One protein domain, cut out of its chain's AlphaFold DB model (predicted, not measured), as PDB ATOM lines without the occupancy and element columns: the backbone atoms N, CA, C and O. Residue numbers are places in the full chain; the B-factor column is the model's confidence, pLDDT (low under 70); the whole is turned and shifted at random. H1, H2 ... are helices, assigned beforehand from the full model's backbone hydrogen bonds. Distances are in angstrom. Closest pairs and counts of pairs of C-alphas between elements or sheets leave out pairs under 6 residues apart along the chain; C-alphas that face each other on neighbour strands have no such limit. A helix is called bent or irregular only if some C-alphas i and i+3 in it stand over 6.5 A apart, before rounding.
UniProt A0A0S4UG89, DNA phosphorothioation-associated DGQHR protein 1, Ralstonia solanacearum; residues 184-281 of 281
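Overview. This is residues 184 to 281 of the 281 residues of the protein "DNA phosphorothioation-associated DGQHR protein 1" of Ralstonia solanacearum (UniProt A0A0S4UG89). Four helices cross one another at steep angles and touch in a closed round, H1 to H2 to H4 to H3 and back to H1, in a body longer than it is wide. H2 runs through most of the length, with H1 and H3 toward the end where the printed part begins and H4 toward the other; two long links loop out at that other end. The printed part has 98 residues with four named helices in the order H1, H2, H3, H4 and no named strand, and its class is all helix. It is compact, with a radius of gyration of the C-alphas of 12.9 A, and elongated in outline, spanning 39 by 24 by 23 A.

Arrangement. H2, residues 215 to 234, shares the greatest count of residues, 20, with H1, residues 184 to 203. H2 has a kink of 40 degrees near residue 228; it is irregular, with C-alphas 227 and 230 standing 7.0 A apart. H1 is only just irregular, with C-alphas 200 and 203 at 6.6 A, and H3, residues 240 to 250, is irregular, with C-alphas 246 and 249 at 7.2 A. H1 touches H2 with residues 190 to 198 alone, and H2 touches H1 with residues 221 to 229 alone. The closest C-alphas of H1 and H2 are those of Tyr 194 and Leu 225, 7.1 A apart, and the two helices run opposite ways at a steep tilt of 53 degrees. H2 also touches H4, residues 265 to 279, with residues 216 to 224 alone. Their closest C-alphas are those of Val 216 and Arg 268, 4.7 A apart, and they run the same way at a steep tilt of 42 degrees. H1 touches H3 with residues 193 to 201 alone, the closest C-alphas being those of Asn 193 and Val 240 at 4.8 A. H1 and H3 run the same way at a steep tilt of 38 degrees. H4 touches H3 with residues 274 to 279 alone; the closest C-alphas are those of Ala 250 and Ala 278, 5.2 A apart, and the two lines are about perpendicular at 77 degrees. H2 and H3 are close but not clearly touching, with the closest C-alphas, those of Ala 232 and Arg 242, at 7.8 A. H1 and H4 are apart. The helix packing is mostly crossed: of four touching pairs with a tilt, 0 are at a shallow tilt. Every O i to N i+4 pair is within hydrogen-bond range in H1 and H4, against 13 of 16 in H2 and 5 of 7 in H3.

Along the chain. H2 covers residues 215 to 234 and measures 29.2 A from first to last C-alpha, beginning at C-alpha 215 at (83.731, 170.121, 1.821). H1, residues 184 to 203, measures 25.9 A and begins at C-alpha 184 at (63.077, 181.285, -7.268). H3, residues 240 to 250, measures 15.7 A. H4, residues 265 to 279, measures 21.2 A and ends at C-alpha 279 at (76.452, 157.590, -13.800).

Size, cuts and confidence. The two C-alphas farthest apart are those of Asp 184 and Asp 258, at 39.5 A. The printed part has no cut and ends at Leu 281, the chain's last residue. The links from H1 to H2, 11 residues, and from H3 to H4, 14 residues, are long, while the link of 5 residues from H2 to H3 is tight. Residues 251 to 264 hold no named element, and their C-alphas lie 10 to 19 A from the mean of the C-alphas. The mean pLDDT of the printed part is 96.5, and no printed residue is under 70.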
ATOM      1  N   ASP A 184      62.202 181.521  -8.426       95.56
ATOM      2  CA  ASP A 184      63.077 181.285  -7.268       95.56
ATOM      3  C   ASP A 184      62.685 180.031  -6.482       95.56
ATOM      4  O   ASP A 184      63.549 179.264  -6.054       95.56
ATOM      5  N   GLU A 185      61.382 179.765  -6.363       95.62
ATOM      6  CA  GLU A 185      60.878 178.554  -5.713       95.62
ATOM      7  C   GLU A 185      61.271 177.290  -6.489       95.62
ATOM      8  O   GLU A 185      61.661 176.287  -5.894       95.62
ATOM      9  N   VAL A 186      61.248 177.340  -7.825       97.12
ATOM     10  CA  VAL A 186      61.662 176.211  -8.674       97.12
ATOM     11  C   VAL A 186      63.163 175.960  -8.525       97.12
ATOM     12  O   VAL A 186      63.578 174.811  -8.376       97.12
ATOM     13  N   LEU A 187      63.981 177.021  -8.503       97.94
ATOM     14  CA  LEU A 187      65.423 176.929  -8.238       97.94
ATOM     15  C   LEU A 187      65.710 176.296  -6.871       97.94
ATOM     16  O   LEU A 187      66.582 175.424  -6.764       97.94
ATOM     17  N   TYR A 188      64.970 176.713  -5.843       97.75
ATOM     18  CA  TYR A 188      65.077 176.155  -4.501       97.75
ATOM     19  C   TYR A 188      64.698 174.667  -4.474       97.75
ATOM     20  O   TYR A 188      65.510 173.848  -4.040       97.75
ATOM     21  N   ILE A 189      63.514 174.299  -4.979       98.06
ATOM     22  CA  ILE A 189      63.019 172.913  -4.985       98.06
ATOM     23  C   ILE A 189      63.955 171.999  -5.779       98.06
ATOM     24  O   ILE A 189      64.306 170.931  -5.289       98.06
ATOM     25  N   LEU A 190      64.412 172.419  -6.964       98.50
ATOM     26  CA  LEU A 190      65.353 171.643  -7.778       98.50
ATOM     27  C   LEU A 190      66.642 171.364  -7.000       98.50
ATOM     28  O   LEU A 190      67.104 170.223  -6.945       98.50
ATOM     29  N   THR A 191      67.212 172.401  -6.380       98.50
ATOM     30  CA  THR A 191      68.452 172.269  -5.609       98.50
ATOM     31  C   THR A 191      68.247 171.365  -4.396       98.50
ATOM     32  O   THR A 191      69.040 170.452  -4.185       98.50
ATOM     33  N   ARG A 192      67.175 171.570  -3.621       98.56
ATOM     34  CA  ARG A 192      66.854 170.770  -2.431       98.56
ATOM     35  C   ARG A 192      66.609 169.302  -2.782       98.56
ATOM     36  O   ARG A 192      67.287 168.449  -2.224       98.56
ATOM     37  N   ASN A 193      65.775 169.015  -3.784       98.81
ATOM     38  CA  ASN A 193      65.472 167.645  -4.207       98.81
ATOM     39  C   ASN A 193      66.714 166.888  -4.705       98.81
ATOM     40  O   ASN A 193      66.838 165.681  -4.497       98.81
ATOM     41  N   TYR A 194      67.653 167.580  -5.360       98.88
ATOM     42  CA  TYR A 194      68.937 166.978  -5.713       98.88
ATOM     43  C   TYR A 194      69.771 166.641  -4.472       98.88
ATOM     44  O   TYR A 194      70.358 165.563  -4.396       98.88
ATOM     45  N   LEU A 195      69.823 167.546  -3.490       98.62
ATOM     46  CA  LEU A 195      70.543 167.304  -2.241       98.62
ATOM     47  C   LEU A 195      69.875 166.196  -1.410       98.62
ATOM     48  O   LEU A 195      70.591 165.449  -0.752       98.62
ATOM     49  N   ASP A 196      68.552 166.030  -1.483       98.69
ATOM     50  CA  ASP A 196      67.836 164.895  -0.880       98.69
ATOM     51  C   ASP A 196      68.249 163.572  -1.526       98.69
ATOM     52  O   ASP A 196      68.551 162.597  -0.838       98.69
ATOM     53  N   ALA A 197      68.380 163.548  -2.853       98.75
ATOM     54  CA  ALA A 197      68.934 162.388  -3.539       98.75
ATOM     55  C   ALA A 197      70.390 162.122  -3.112       98.75
ATOM     56  O   ALA A 197      70.765 160.971  -2.890       98.75
ATOM     57  N   CYS A 198      71.217 163.160  -2.921       98.56
ATOM     58  CA  CYS A 198      72.557 162.990  -2.347       98.56
ATOM     59  C   CYS A 198      72.516 162.450  -0.911       98.56
ATOM     60  O   CYS A 198      73.337 161.602  -0.560       98.56
ATOM     61  N   GLN A 199      71.565 162.899  -0.090       97.94
ATOM     62  CA  GLN A 199      71.371 162.396   1.266       97.94
ATOM     63  C   GLN A 199      71.060 160.901   1.258       97.94
ATOM     64  O   GLN A 199      71.693 160.146   1.995       97.94
ATOM     65  N   ASN A 200      70.140 160.476   0.394       98.12
ATOM     66  CA  ASN A 200      69.675 159.094   0.317       98.12
ATOM     67  C   ASN A 200      70.702 158.140  -0.296       98.12
ATOM     68  O   ASN A 200      70.762 156.981   0.105       98.12
ATOM     69  N   ILE A 201      71.494 158.612  -1.264       98.38
ATOM     70  CA  ILE A 201      72.455 157.776  -1.991       98.38
ATOM     71  C   ILE A 201      73.848 157.797  -1.353       98.38
ATOM     72  O   ILE A 201      74.528 156.775  -1.365       98.38
ATOM     73  N   PHE A 202      74.289 158.938  -0.815       97.69
ATOM     74  CA  PHE A 202      75.682 159.123  -0.401       97.69
ATOM     75  C   PHE A 202      75.871 159.470   1.071       97.69
ATOM     76  O   PHE A 202      76.829 158.986   1.659       97.69
ATOM     77  N   TRP A 203      75.050 160.342   1.668       96.88
ATOM     78  CA  TRP A 203      75.392 160.912   2.983       96.88
ATOM     79  C   TRP A 203      74.855 160.141   4.180       96.88
ATOM     80  O   TRP A 203      75.554 160.081   5.187       96.88
ATOM     81  N   ARG A 204      73.638 159.586   4.108       94.00
ATOM     82  CA  ARG A 204      72.993 158.929   5.259       94.00
ATOM     83  C   ARG A 204      73.846 157.806   5.843       94.00
ATOM     84  O   ARG A 204      73.964 157.705   7.056       94.00
ATOM     85  N   ASP A 205      74.448 157.016   4.962       90.69
ATOM     86  CA  ASP A 205      75.169 155.795   5.313       90.69
ATOM     87  C   ASP A 205      76.701 155.970   5.179       90.69
ATOM     88  O   ASP A 205      77.459 155.002   5.231       90.69
ATOM     89  N   ALA A 206      77.185 157.211   5.008       94.62
ATOM     90  CA  ALA A 206      78.612 157.493   4.867       94.62
ATOM     91  C   ALA A 206      79.369 157.328   6.198       94.62
ATOM     92  O   ALA A 206      78.982 157.925   7.207       94.62
ATOM     93  N   PRO A 207      80.519 156.625   6.212       93.19
ATOM     94  CA  PRO A 207      81.374 156.581   7.390       93.19
ATOM     95  C   PRO A 207      82.015 157.952   7.671       93.19
ATOM     96  O   PRO A 207      82.160 158.797   6.783       93.19
ATOM     97  N   LYS A 208      82.429 158.187   8.924       87.94
ATOM     98  CA  LYS A 208      82.931 159.496   9.404       87.94
ATOM     99  C   LYS A 208      84.167 160.016   8.655       87.94
ATOM    100  O   LYS A 208      84.399 161.230   8.592       87.94
ATOM    101  N   ASP A 209      84.982 159.113   8.127       91.38
ATOM    102  CA  ASP A 209      86.192 159.400   7.358       91.38
ATOM    103  C   ASP A 209      85.944 159.511   5.845       91.38
ATOM    104  O   ASP A 209      86.855 159.892   5.110       91.38
ATOM    105  N   SER A 210      84.709 159.276   5.384       96.06
ATOM    106  CA  SER A 210      84.326 159.432   3.984       96.06
ATOM    107  C   SER A 210      84.505 160.866   3.501       96.06
ATOM    108  O   SER A 210      84.079 161.829   4.146       96.06
ATOM    109  N   TYR A 211      85.102 161.021   2.321       96.81
ATOM    110  CA  TYR A 211      85.327 162.332   1.718       96.81
ATOM    111  C   TYR A 211      84.080 162.922   1.048       96.81
ATOM    112  O   TYR A 211      84.068 164.115   0.738       96.81
ATOM    113  N   ILE A 212      83.006 162.137   0.888       97.50
ATOM    114  CA  ILE A 212      81.752 162.600   0.274       97.50
ATOM    115  C   ILE A 212      80.970 163.584   1.161       97.50
ATOM    116  O   ILE A 212      80.262 164.445   0.641       97.50
ATOM    117  N   THR A 213      81.145 163.500   2.486       95.75
ATOM    118  CA  THR A 213      80.566 164.414   3.493       95.75
ATOM    119  C   THR A 213      81.527 165.536   3.897       95.75
ATOM    120  O   THR A 213      81.182 166.410   4.691       95.75
ATOM    121  N   LYS A 214      82.753 165.555   3.355       94.38
ATOM    122  CA  LYS A 214      83.687 166.679   3.520       94.38
ATOM    123  C   LYS A 214      83.380 167.762   2.488       94.38
ATOM    124  O   LYS A 214      82.765 167.508   1.455       94.38
ATOM    125  N   THR A 215      83.906 168.965   2.715       90.69
ATOM    126  CA  THR A 215      83.731 170.121   1.821       90.69
ATOM    127  C   THR A 215      83.991 169.803   0.346       90.69
ATOM    128  O   THR A 215      83.211 170.209  -0.514       90.69
ATOM    129  N   VAL A 216      85.053 169.052   0.034       95.50
ATOM    130  CA  VAL A 216      85.381 168.673  -1.352       95.50
ATOM    131  C   VAL A 216      84.353 167.735  -1.983       95.50
ATOM    132  O   VAL A 216      84.099 167.848  -3.181       95.50
ATOM    133  N   GLY A 217      83.734 166.853  -1.193       97.75
ATOM    134  CA  GLY A 217      82.658 165.968  -1.631       97.75
ATOM    135  C   GLY A 217      81.386 166.743  -1.946       97.75
ATOM    136  O   GLY A 217      80.838 166.606  -3.037       97.75
ATOM    137  N   VAL A 218      80.984 167.658  -1.061       97.88
ATOM    138  CA  VAL A 218      79.832 168.544  -1.303       97.88
ATOM    139  C   VAL A 218      80.058 169.416  -2.542       97.88
ATOM    140  O   VAL A 218      79.179 169.528  -3.395       97.88
ATOM    141  N   GLN A 219      81.258 169.984  -2.704       97.31
ATOM    142  CA  GLN A 219      81.617 170.734  -3.912       97.31
ATOM    143  C   GLN A 219      81.525 169.880  -5.184       97.31
ATOM    144  O   GLN A 219      81.055 170.370  -6.212       97.31
ATOM    145  N   ALA A 220      81.969 168.622  -5.128       98.50
ATOM    146  CA  ALA A 220      81.881 167.697  -6.251       98.50
ATOM    147  C   ALA A 220      80.422 167.369  -6.598       98.50
ATOM    148  O   ALA A 220      80.058 167.394  -7.772       98.50
ATOM    149  N   LEU A 221      79.568 167.146  -5.596       98.69
ATOM    150  CA  LEU A 221      78.137 166.910  -5.793       98.69
ATOM    151  C   LEU A 221      77.435 168.127  -6.408       98.69
ATOM    152  O   LEU A 221      76.632 167.958  -7.319       98.69
ATOM    153  N   LEU A 222      77.783 169.350  -6.004       98.50
ATOM    154  CA  LEU A 222      77.267 170.576  -6.634       98.50
ATOM    155  C   LEU A 222      77.767 170.749  -8.081       98.50
ATOM    156  O   LEU A 222      77.073 171.313  -8.927       98.50
ATOM    157  N   ASP A 223      78.956 170.238  -8.409       98.38
ATOM    158  CA  ASP A 223      79.427 170.207  -9.797       98.38
ATOM    159  C   ASP A 223      78.692 169.175 -10.650       98.38
ATOM    160  O   ASP A 223      78.517 169.408 -11.847       98.38
ATOM    161  N   VAL A 224      78.277 168.053 -10.056       98.62
ATOM    162  CA  VAL A 224      77.420 167.054 -10.709       98.62
ATOM    163  C   VAL A 224      76.008 167.610 -10.904       98.62
ATOM    164  O   VAL A 224      75.471 167.469 -12.001       98.62
ATOM    165  N   LEU A 225      75.457 168.352  -9.930       98.62
ATOM    166  CA  LEU A 225      74.173 169.057 -10.071       98.62
ATOM    167  C   LEU A 225      74.146 169.906 -11.343       98.62
ATOM    168  O   LEU A 225      73.203 169.827 -12.125       98.62
ATOM    169  N   LYS A 226      75.215 170.664 -11.610       97.38
ATOM    170  CA  LYS A 226      75.312 171.489 -12.821       97.38
ATOM    171  C   LYS A 226      75.155 170.678 -14.116       97.38
ATOM    172  O   LYS A 226      74.645 171.216 -15.091       97.38
ATOM    173  N   LEU A 227      75.586 169.416 -14.145       97.75
ATOM    174  CA  LEU A 227      75.479 168.557 -15.331       97.75
ATOM    175  C   LEU A 227      74.052 168.037 -15.545       97.75
ATOM    176  O   LEU A 227      73.625 167.882 -16.685       97.75
ATOM    177  N   VAL A 228      73.309 167.800 -14.462       97.94
ATOM    178  CA  VAL A 228      71.986 167.155 -14.517       97.94
ATOM    179  C   VAL A 228      70.820 168.144 -14.444       97.94
ATOM    180  O   VAL A 228      69.742 167.859 -14.962       97.94
ATOM    181  N   ALA A 229      71.033 169.326 -13.857       97.56
ATOM    182  CA  ALA A 229      69.988 170.308 -13.567       97.56
ATOM    183  C   ALA A 229      69.255 170.798 -14.819       97.56
ATOM    184  O   ALA A 229      68.032 170.901 -14.810       97.56
ATOM    185  N   LYS A 230      69.994 171.073 -15.904       95.06
ATOM    186  CA  LYS A 230      69.402 171.574 -17.150       95.06
ATOM    187  C   LYS A 230      68.377 170.587 -17.703       95.06
ATOM    188  O   LYS A 230      67.239 170.964 -17.944       95.06
ATOM    189  N   LYS A 231      68.781 169.322 -17.842       95.69
ATOM    190  CA  LYS A 231      67.922 168.272 -18.389       95.69
ATOM    191  C   LYS A 231      66.729 167.987 -17.477       95.69
ATOM    192  O   LYS A 231      65.623 167.867 -17.974       95.69
ATOM    193  N   ALA A 232      66.926 167.954 -16.156       96.94
ATOM    194  CA  ALA A 232      65.822 167.809 -15.200       96.94
ATOM    195  C   ALA A 232      64.773 168.930 -15.347       96.94
ATOM    196  O   ALA A 232      63.571 168.671 -15.344       96.94
ATOM    197  N   ASN A 233      65.228 170.172 -15.540       95.94
ATOM    198  CA  ASN A 233      64.346 171.311 -15.780       95.94
ATOM    199  C   ASN A 233      63.635 171.237 -17.147       95.94
ATOM    200  O   ASN A 233      62.434 171.480 -17.224       95.94
ATOM    201  N   GLU A 234      64.352 170.876 -18.216       95.06
ATOM    202  CA  GLU A 234      63.789 170.703 -19.568       95.06
ATOM    203  C   GLU A 234      62.747 169.574 -19.623       95.06
ATOM    204  O   GLU A 234      61.675 169.756 -20.199       95.06
ATOM    205  N   ASP A 235      63.027 168.452 -18.954       96.00
ATOM    206  CA  ASP A 235      62.126 167.301 -18.814       96.00
ATOM    207  C   ASP A 235      60.927 167.613 -17.886       96.00
ATOM    208  O   ASP A 235      59.981 166.828 -17.814       96.00
ATOM    209  N   ARG A 236      60.951 168.752 -17.169       95.00
ATOM    210  CA  ARG A 236      60.005 169.132 -16.100       95.00
ATOM    211  C   ARG A 236      59.871 168.081 -14.993       95.00
ATOM    212  O   ARG A 236      58.836 167.991 -14.335       95.00
ATOM    213  N   ASP A 237      60.937 167.326 -14.760       97.69
ATOM    214  CA  ASP A 237      61.036 166.351 -13.683       97.69
ATOM    215  C   ASP A 237      62.230 166.705 -12.800       97.69
ATOM    216  O   ASP A 237      63.376 166.332 -13.054       97.69
ATOM    217  N   ILE A 238      61.934 167.466 -11.749       97.81
ATOM    218  CA  ILE A 238      62.886 167.865 -10.708       97.81
ATOM    219  C   ILE A 238      62.675 167.052  -9.424       97.81
ATOM    220  O   ILE A 238      63.038 167.505  -8.340       97.81
ATOM    221  N   SER A 239      62.028 165.885  -9.516       98.44
ATOM    222  CA  SER A 239      61.722 165.047  -8.357       98.44
ATOM    223  C   SER A 239      62.982 164.428  -7.745       98.44
ATOM    224  O   SER A 239      63.973 164.169  -8.430       98.44
ATOM    225  N   VAL A 240      62.926 164.112  -6.448       98.69
ATOM    226  CA  VAL A 240      63.996 163.361  -5.767       98.69
ATOM    227  C   VAL A 240      64.269 162.039  -6.494       98.69
ATOM    228  O   VAL A 240      65.420 161.704  -6.761       98.69
ATOM    229  N   SER A 241      63.213 161.330  -6.916       98.44
ATOM    230  CA  SER A 241      63.318 160.035  -7.603       98.44
ATOM    231  C   SER A 241      64.110 160.097  -8.917       98.44
ATOM    232  O   SER A 241      64.898 159.195  -9.213       98.44
ATOM    233  N   ARG A 242      63.972 161.189  -9.679       98.06
ATOM    234  CA  ARG A 242      64.720 161.428 -10.919       98.06
ATOM    235  C   ARG A 242      66.215 161.572 -10.660       98.06
ATOM    236  O   ARG A 242      67.034 161.008 -11.398       98.06
ATOM    237  N   PHE A 243      66.573 162.327  -9.625       98.69
ATOM    238  CA  PHE A 243      67.964 162.521  -9.231       98.69
ATOM    239  C   PHE A 243      68.553 161.256  -8.610       98.69
ATOM    240  O   PHE A 243      69.660 160.874  -8.980       98.69
ATOM    241  N   GLU A 244      67.803 160.537  -7.774       98.62
ATOM    242  CA  GLU A 244      68.222 159.232  -7.255       98.62
ATOM    243  C   GLU A 244      68.490 158.242  -8.383       98.62
ATOM    244  O   GLU A 244      69.543 157.616  -8.392       98.62
ATOM    245  N   GLY A 245      67.589 158.129  -9.365       98.06
ATOM    246  CA  GLY A 245      67.790 157.261 -10.526       98.06
ATOM    247  C   GLY A 245      69.065 157.602 -11.304       98.06
ATOM    248  O   GLY A 245      69.749 156.706 -11.788       98.06
ATOM    249  N   THR A 246      69.425 158.888 -11.354       98.12
ATOM    250  CA  THR A 246      70.658 159.361 -12.000       98.12
ATOM    251  C   THR A 246      71.905 159.040 -11.171       98.12
ATOM    252  O   THR A 246      72.925 158.652 -11.731       98.12
ATOM    253  N   LEU A 247      71.841 159.193  -9.846       98.56
ATOM    254  CA  LEU A 247      72.984 159.048  -8.935       98.56
ATOM    255  C   LEU A 247      73.216 157.606  -8.459       98.56
ATOM    256  O   LEU A 247      74.331 157.261  -8.074       98.56
ATOM    257  N   ARG A 248      72.193 156.746  -8.507       98.31
ATOM    258  CA  ARG A 248      72.225 155.364  -8.000       98.31
ATOM    259  C   ARG A 248      73.379 154.505  -8.531       98.31
ATOM    260  O   ARG A 248      73.921 153.748  -7.729       98.31
ATOM    261  N   PRO A 249      73.823 154.611  -9.800       98.31
ATOM    262  CA  PRO A 249      74.998 153.871 -10.268       98.31
ATOM    263  C   PRO A 249      76.284 154.157  -9.475       98.31
ATOM    264  O   PRO A 249      77.152 153.295  -9.381       98.31
ATOM    265  N   ALA A 250      76.402 155.340  -8.863       98.00
ATOM    266  CA  ALA A 250      77.544 155.728  -8.041       98.00
ATOM    267  C   ALA A 250      77.407 155.330  -6.554       98.00
ATOM    268  O   ALA A 250      78.331 155.578  -5.782       98.00
ATOM    269  N   ALA A 251      76.294 154.713  -6.135       97.12
ATOM    270  CA  ALA A 251      76.013 154.404  -4.726       97.12
ATOM    271  C   ALA A 251      77.064 153.485  -4.074       97.12
ATOM    272  O   ALA A 251      77.328 153.592  -2.883       97.12
ATOM    273  N   GLY A 252      77.671 152.585  -4.855       95.44
ATOM    274  CA  GLY A 252      78.665 151.622  -4.366       95.44
ATOM    275  C   GLY A 252      80.099 152.154  -4.273       95.44
ATOM    276  O   GLY A 252      81.004 151.373  -3.986       95.44
ATOM    277  N   ILE A 253      80.345 153.436  -4.564       97.50
ATOM    278  CA  ILE A 253      81.697 154.004  -4.516       97.50
ATOM    279  C   ILE A 253      82.126 154.197  -3.058       97.50
ATOM    280  O   ILE A 253      81.521 154.965  -2.311       97.50
ATOM    281  N   ASP A 254      83.232 153.558  -2.679       97.06
ATOM    282  CA  ASP A 254      83.856 153.768  -1.375       97.06
ATOM    283  C   ASP A 254      84.671 155.072  -1.347       97.06
ATOM    284  O   ASP A 254      85.867 155.113  -1.664       97.06
ATOM    285  N   PHE A 255      84.009 156.155  -0.937       97.50
ATOM    286  CA  PHE A 255      84.619 157.472  -0.749       97.50
ATOM    287  C   PHE A 255      85.484 157.597   0.522       97.50
ATOM    288  O   PHE A 255      86.035 158.675   0.761       97.50
ATOM    289  N   ALA A 256      85.617 156.542   1.333       95.94
ATOM    290  CA  ALA A 256      86.584 156.472   2.431       95.94
ATOM    291  C   ALA A 256      87.916 155.832   2.003       95.94
ATOM    292  O   ALA A 256      88.903 155.917   2.736       95.94
ATOM    293  N   SER A 257      87.984 155.243   0.804       95.81
ATOM    294  CA  SER A 257      89.222 154.672   0.267       95.81
ATOM    295  C   SER A 257      90.318 155.725   0.052       95.81
ATOM    296  O   SER A 257      90.055 156.909  -0.193       95.81
ATOM    297  N   ASP A 258      91.582 155.293   0.097       93.06
ATOM    298  CA  ASP A 258      92.751 156.181  -0.016       93.06
ATOM    299  C   ASP A 258      92.775 156.992  -1.322       93.06
ATOM    300  O   ASP A 258      93.300 158.106  -1.351       93.06
ATOM    301  N   ALA A 259      92.131 156.493  -2.383       92.75
ATOM    302  CA  ALA A 259      91.991 157.191  -3.660       92.75
ATOM    303  C   ALA A 259      91.243 158.534  -3.547       92.75
ATOM    304  O   ALA A 259      91.473 159.438  -4.356       92.75
ATOM    305  N   PHE A 260      90.365 158.685  -2.548       95.12
ATOM    306  CA  PHE A 260      89.561 159.891  -2.344       95.12
ATOM    307  C   PHE A 260      90.032 160.756  -1.173       95.12
ATOM    308  O   PHE A 260      89.504 161.857  -1.004       95.12
ATOM    309  N   LYS A 261      91.056 160.328  -0.414       93.38
ATOM    310  CA  LYS A 261      91.601 161.061   0.743       93.38
ATOM    311  C   LYS A 261      92.442 162.277   0.343       93.38
ATOM    312  O   LYS A 261      93.634 162.370   0.620       93.38
ATOM    313  N   ASN A 262      91.811 163.239  -0.320       91.56
ATOM    314  CA  ASN A 262      92.433 164.478  -0.759       91.56
ATOM    315  C   ASN A 262      91.463 165.654  -0.578       91.56
ATOM    316  O   ASN A 262      90.482 165.785  -1.302       91.56
ATOM    317  N   ALA A 263      91.753 166.543   0.374       89.38
ATOM    318  CA  ALA A 263      90.891 167.683   0.705       89.38
ATOM    319  C   ALA A 263      91.149 168.930  -0.172       89.38
ATOM    320  O   ALA A 263      90.682 170.021   0.146       89.38
ATOM    321  N   SER A 264      91.895 168.788  -1.272       91.00
ATOM    322  CA  SER A 264      92.182 169.874  -2.218       91.00
ATOM    323  C   SER A 264      91.232 169.882  -3.425       91.00
ATOM    324  O   SER A 264      90.411 168.982  -3.621       91.00
ATOM    325  N   GLY A 265      91.392 170.872  -4.311       86.88
ATOM    326  CA  GLY A 265      90.659 170.932  -5.582       86.88
ATOM    327  C   GLY A 265      90.882 169.716  -6.497       86.88
ATOM    328  O   GLY A 265      89.995 169.364  -7.279       86.88
ATOM    329  N   ALA A 266      92.022 169.029  -6.368       93.12
ATOM    330  CA  ALA A 266      92.256 167.771  -7.073       93.12
ATOM    331  C   ALA A 266      91.314 166.668  -6.565       93.12
ATOM    332  O   ALA A 266      90.699 165.983  -7.376       93.12
ATOM    333  N   GLY A 267      91.106 166.565  -5.248       95.00
ATOM    334  CA  GLY A 267      90.176 165.597  -4.658       95.00
ATOM    335  C   GLY A 267      88.721 165.838  -5.055       95.00
ATOM    336  O   GLY A 267      88.047 164.905  -5.487       95.00
ATOM    337  N   ARG A 268      88.266 167.101  -5.048       96.62
ATOM    338  CA  ARG A 268      86.961 167.495  -5.621       96.62
ATOM    339  C   ARG A 268      86.800 166.982  -7.058       96.62
ATOM    340  O   ARG A 268      85.758 166.435  -7.414       96.62
ATOM    341  N   THR A 269      87.834 167.149  -7.883       97.56
ATOM    342  CA  THR A 269      87.820 166.701  -9.284       97.56
ATOM    343  C   THR A 269      87.759 165.178  -9.391       97.56
ATOM    344  O   THR A 269      87.002 164.663 -10.212       97.56
ATOM    345  N   THR A 270      88.515 164.457  -8.561       98.06
ATOM    346  CA  THR A 270      88.510 162.989  -8.513       98.06
ATOM    347  C   THR A 270      87.136 162.445  -8.131       98.06
ATOM    348  O   THR A 270      86.598 161.614  -8.860       98.06
ATOM    349  N   ILE A 271      86.523 162.963  -7.058       98.44
ATOM    350  CA  ILE A 271      85.176 162.563  -6.614       98.44
ATOM    351  C   ILE A 271      84.154 162.815  -7.725       98.44
ATOM    352  O   ILE A 271      83.416 161.908  -8.106       98.44
ATOM    353  N   LYS A 272      84.158 164.023  -8.306       98.50
ATOM    354  CA  LYS A 272      83.260 164.372  -9.414       98.50
ATOM    355  C   LYS A 272      83.403 163.385 -10.573       98.50
ATOM    356  O   LYS A 272      82.400 162.896 -11.076       98.50
ATOM    357  N   ARG A 273      84.634 163.115 -11.020       98.38
ATOM    358  CA  ARG A 273      84.897 162.213 -12.154       98.38
ATOM    359  C   ARG A 273      84.432 160.790 -11.872       98.38
ATOM    360  O   ARG A 273      83.884 160.176 -12.776       98.38
ATOM    361  N   ALA A 274      84.617 160.295 -10.650       98.38
ATOM    362  CA  ALA A 274      84.155 158.965 -10.265       98.38
ATOM    363  C   ALA A 274      82.624 158.853 -10.348       98.38
ATOM    364  O   ALA A 274      82.117 157.919 -10.962       98.38
ATOM    365  N   ILE A 275      81.897 159.847  -9.822       98.62
ATOM    366  CA  ILE A 275      80.428 159.892  -9.903       98.62
ATOM    367  C   ILE A 275      79.973 159.999 -11.362       98.62
ATOM    368  O   ILE A 275      79.148 159.212 -11.808       98.62
ATOM    369  N   VAL A 276      80.542 160.934 -12.127       98.44
ATOM    370  CA  VAL A 276      80.204 161.143 -13.546       98.44
ATOM    371  C   VAL A 276      80.426 159.873 -14.368       98.44
ATOM    372  O   VAL A 276      79.546 159.483 -15.130       98.44
ATOM    373  N   ALA A 277      81.565 159.202 -14.179       98.19
ATOM    374  CA  ALA A 277      81.881 157.968 -14.887       98.19
ATOM    375  C   ALA A 277      80.911 156.832 -14.530       98.19
ATOM    376  O   ALA A 277      80.441 156.139 -15.426       98.19
ATOM    377  N   ALA A 278      80.577 156.665 -13.246       97.88
ATOM    378  CA  ALA A 278      79.629 155.644 -12.807       97.88
ATOM    379  C   ALA A 278      78.205 155.909 -13.326       97.88
ATOM    380  O   ALA A 278      77.503 154.977 -13.708       97.88
ATOM    381  N   CYS A 279      77.788 157.176 -13.369       96.75
ATOM    382  CA  CYS A 279      76.452 157.590 -13.800       96.75
ATOM    383  C   CYS A 279      76.295 157.736 -15.325       96.75
ATOM    384  O   CYS A 279      75.171 157.901 -15.793       96.75
ATOM    385  N   GLY A 280      77.386 157.697 -16.101       95.00
ATOM    386  CA  GLY A 280      77.352 157.883 -17.557       95.00
ATOM    387  C   GLY A 280      76.962 159.303 -17.990       95.00
ATOM    388  O   GLY A 280      76.190 159.458 -18.938       95.00
ATOM    389  N   LEU A 281      77.449 160.317 -17.264       92.06
ATOM    390  CA  LEU A 281      77.154 161.744 -17.482       92.06
ATOM    391  C   LEU A 281      78.194 162.471 -18.347       92.06
ATOM    392  O   LEU A 281      79.370 162.045 -18.378       92.06
TER     393      LEU A 281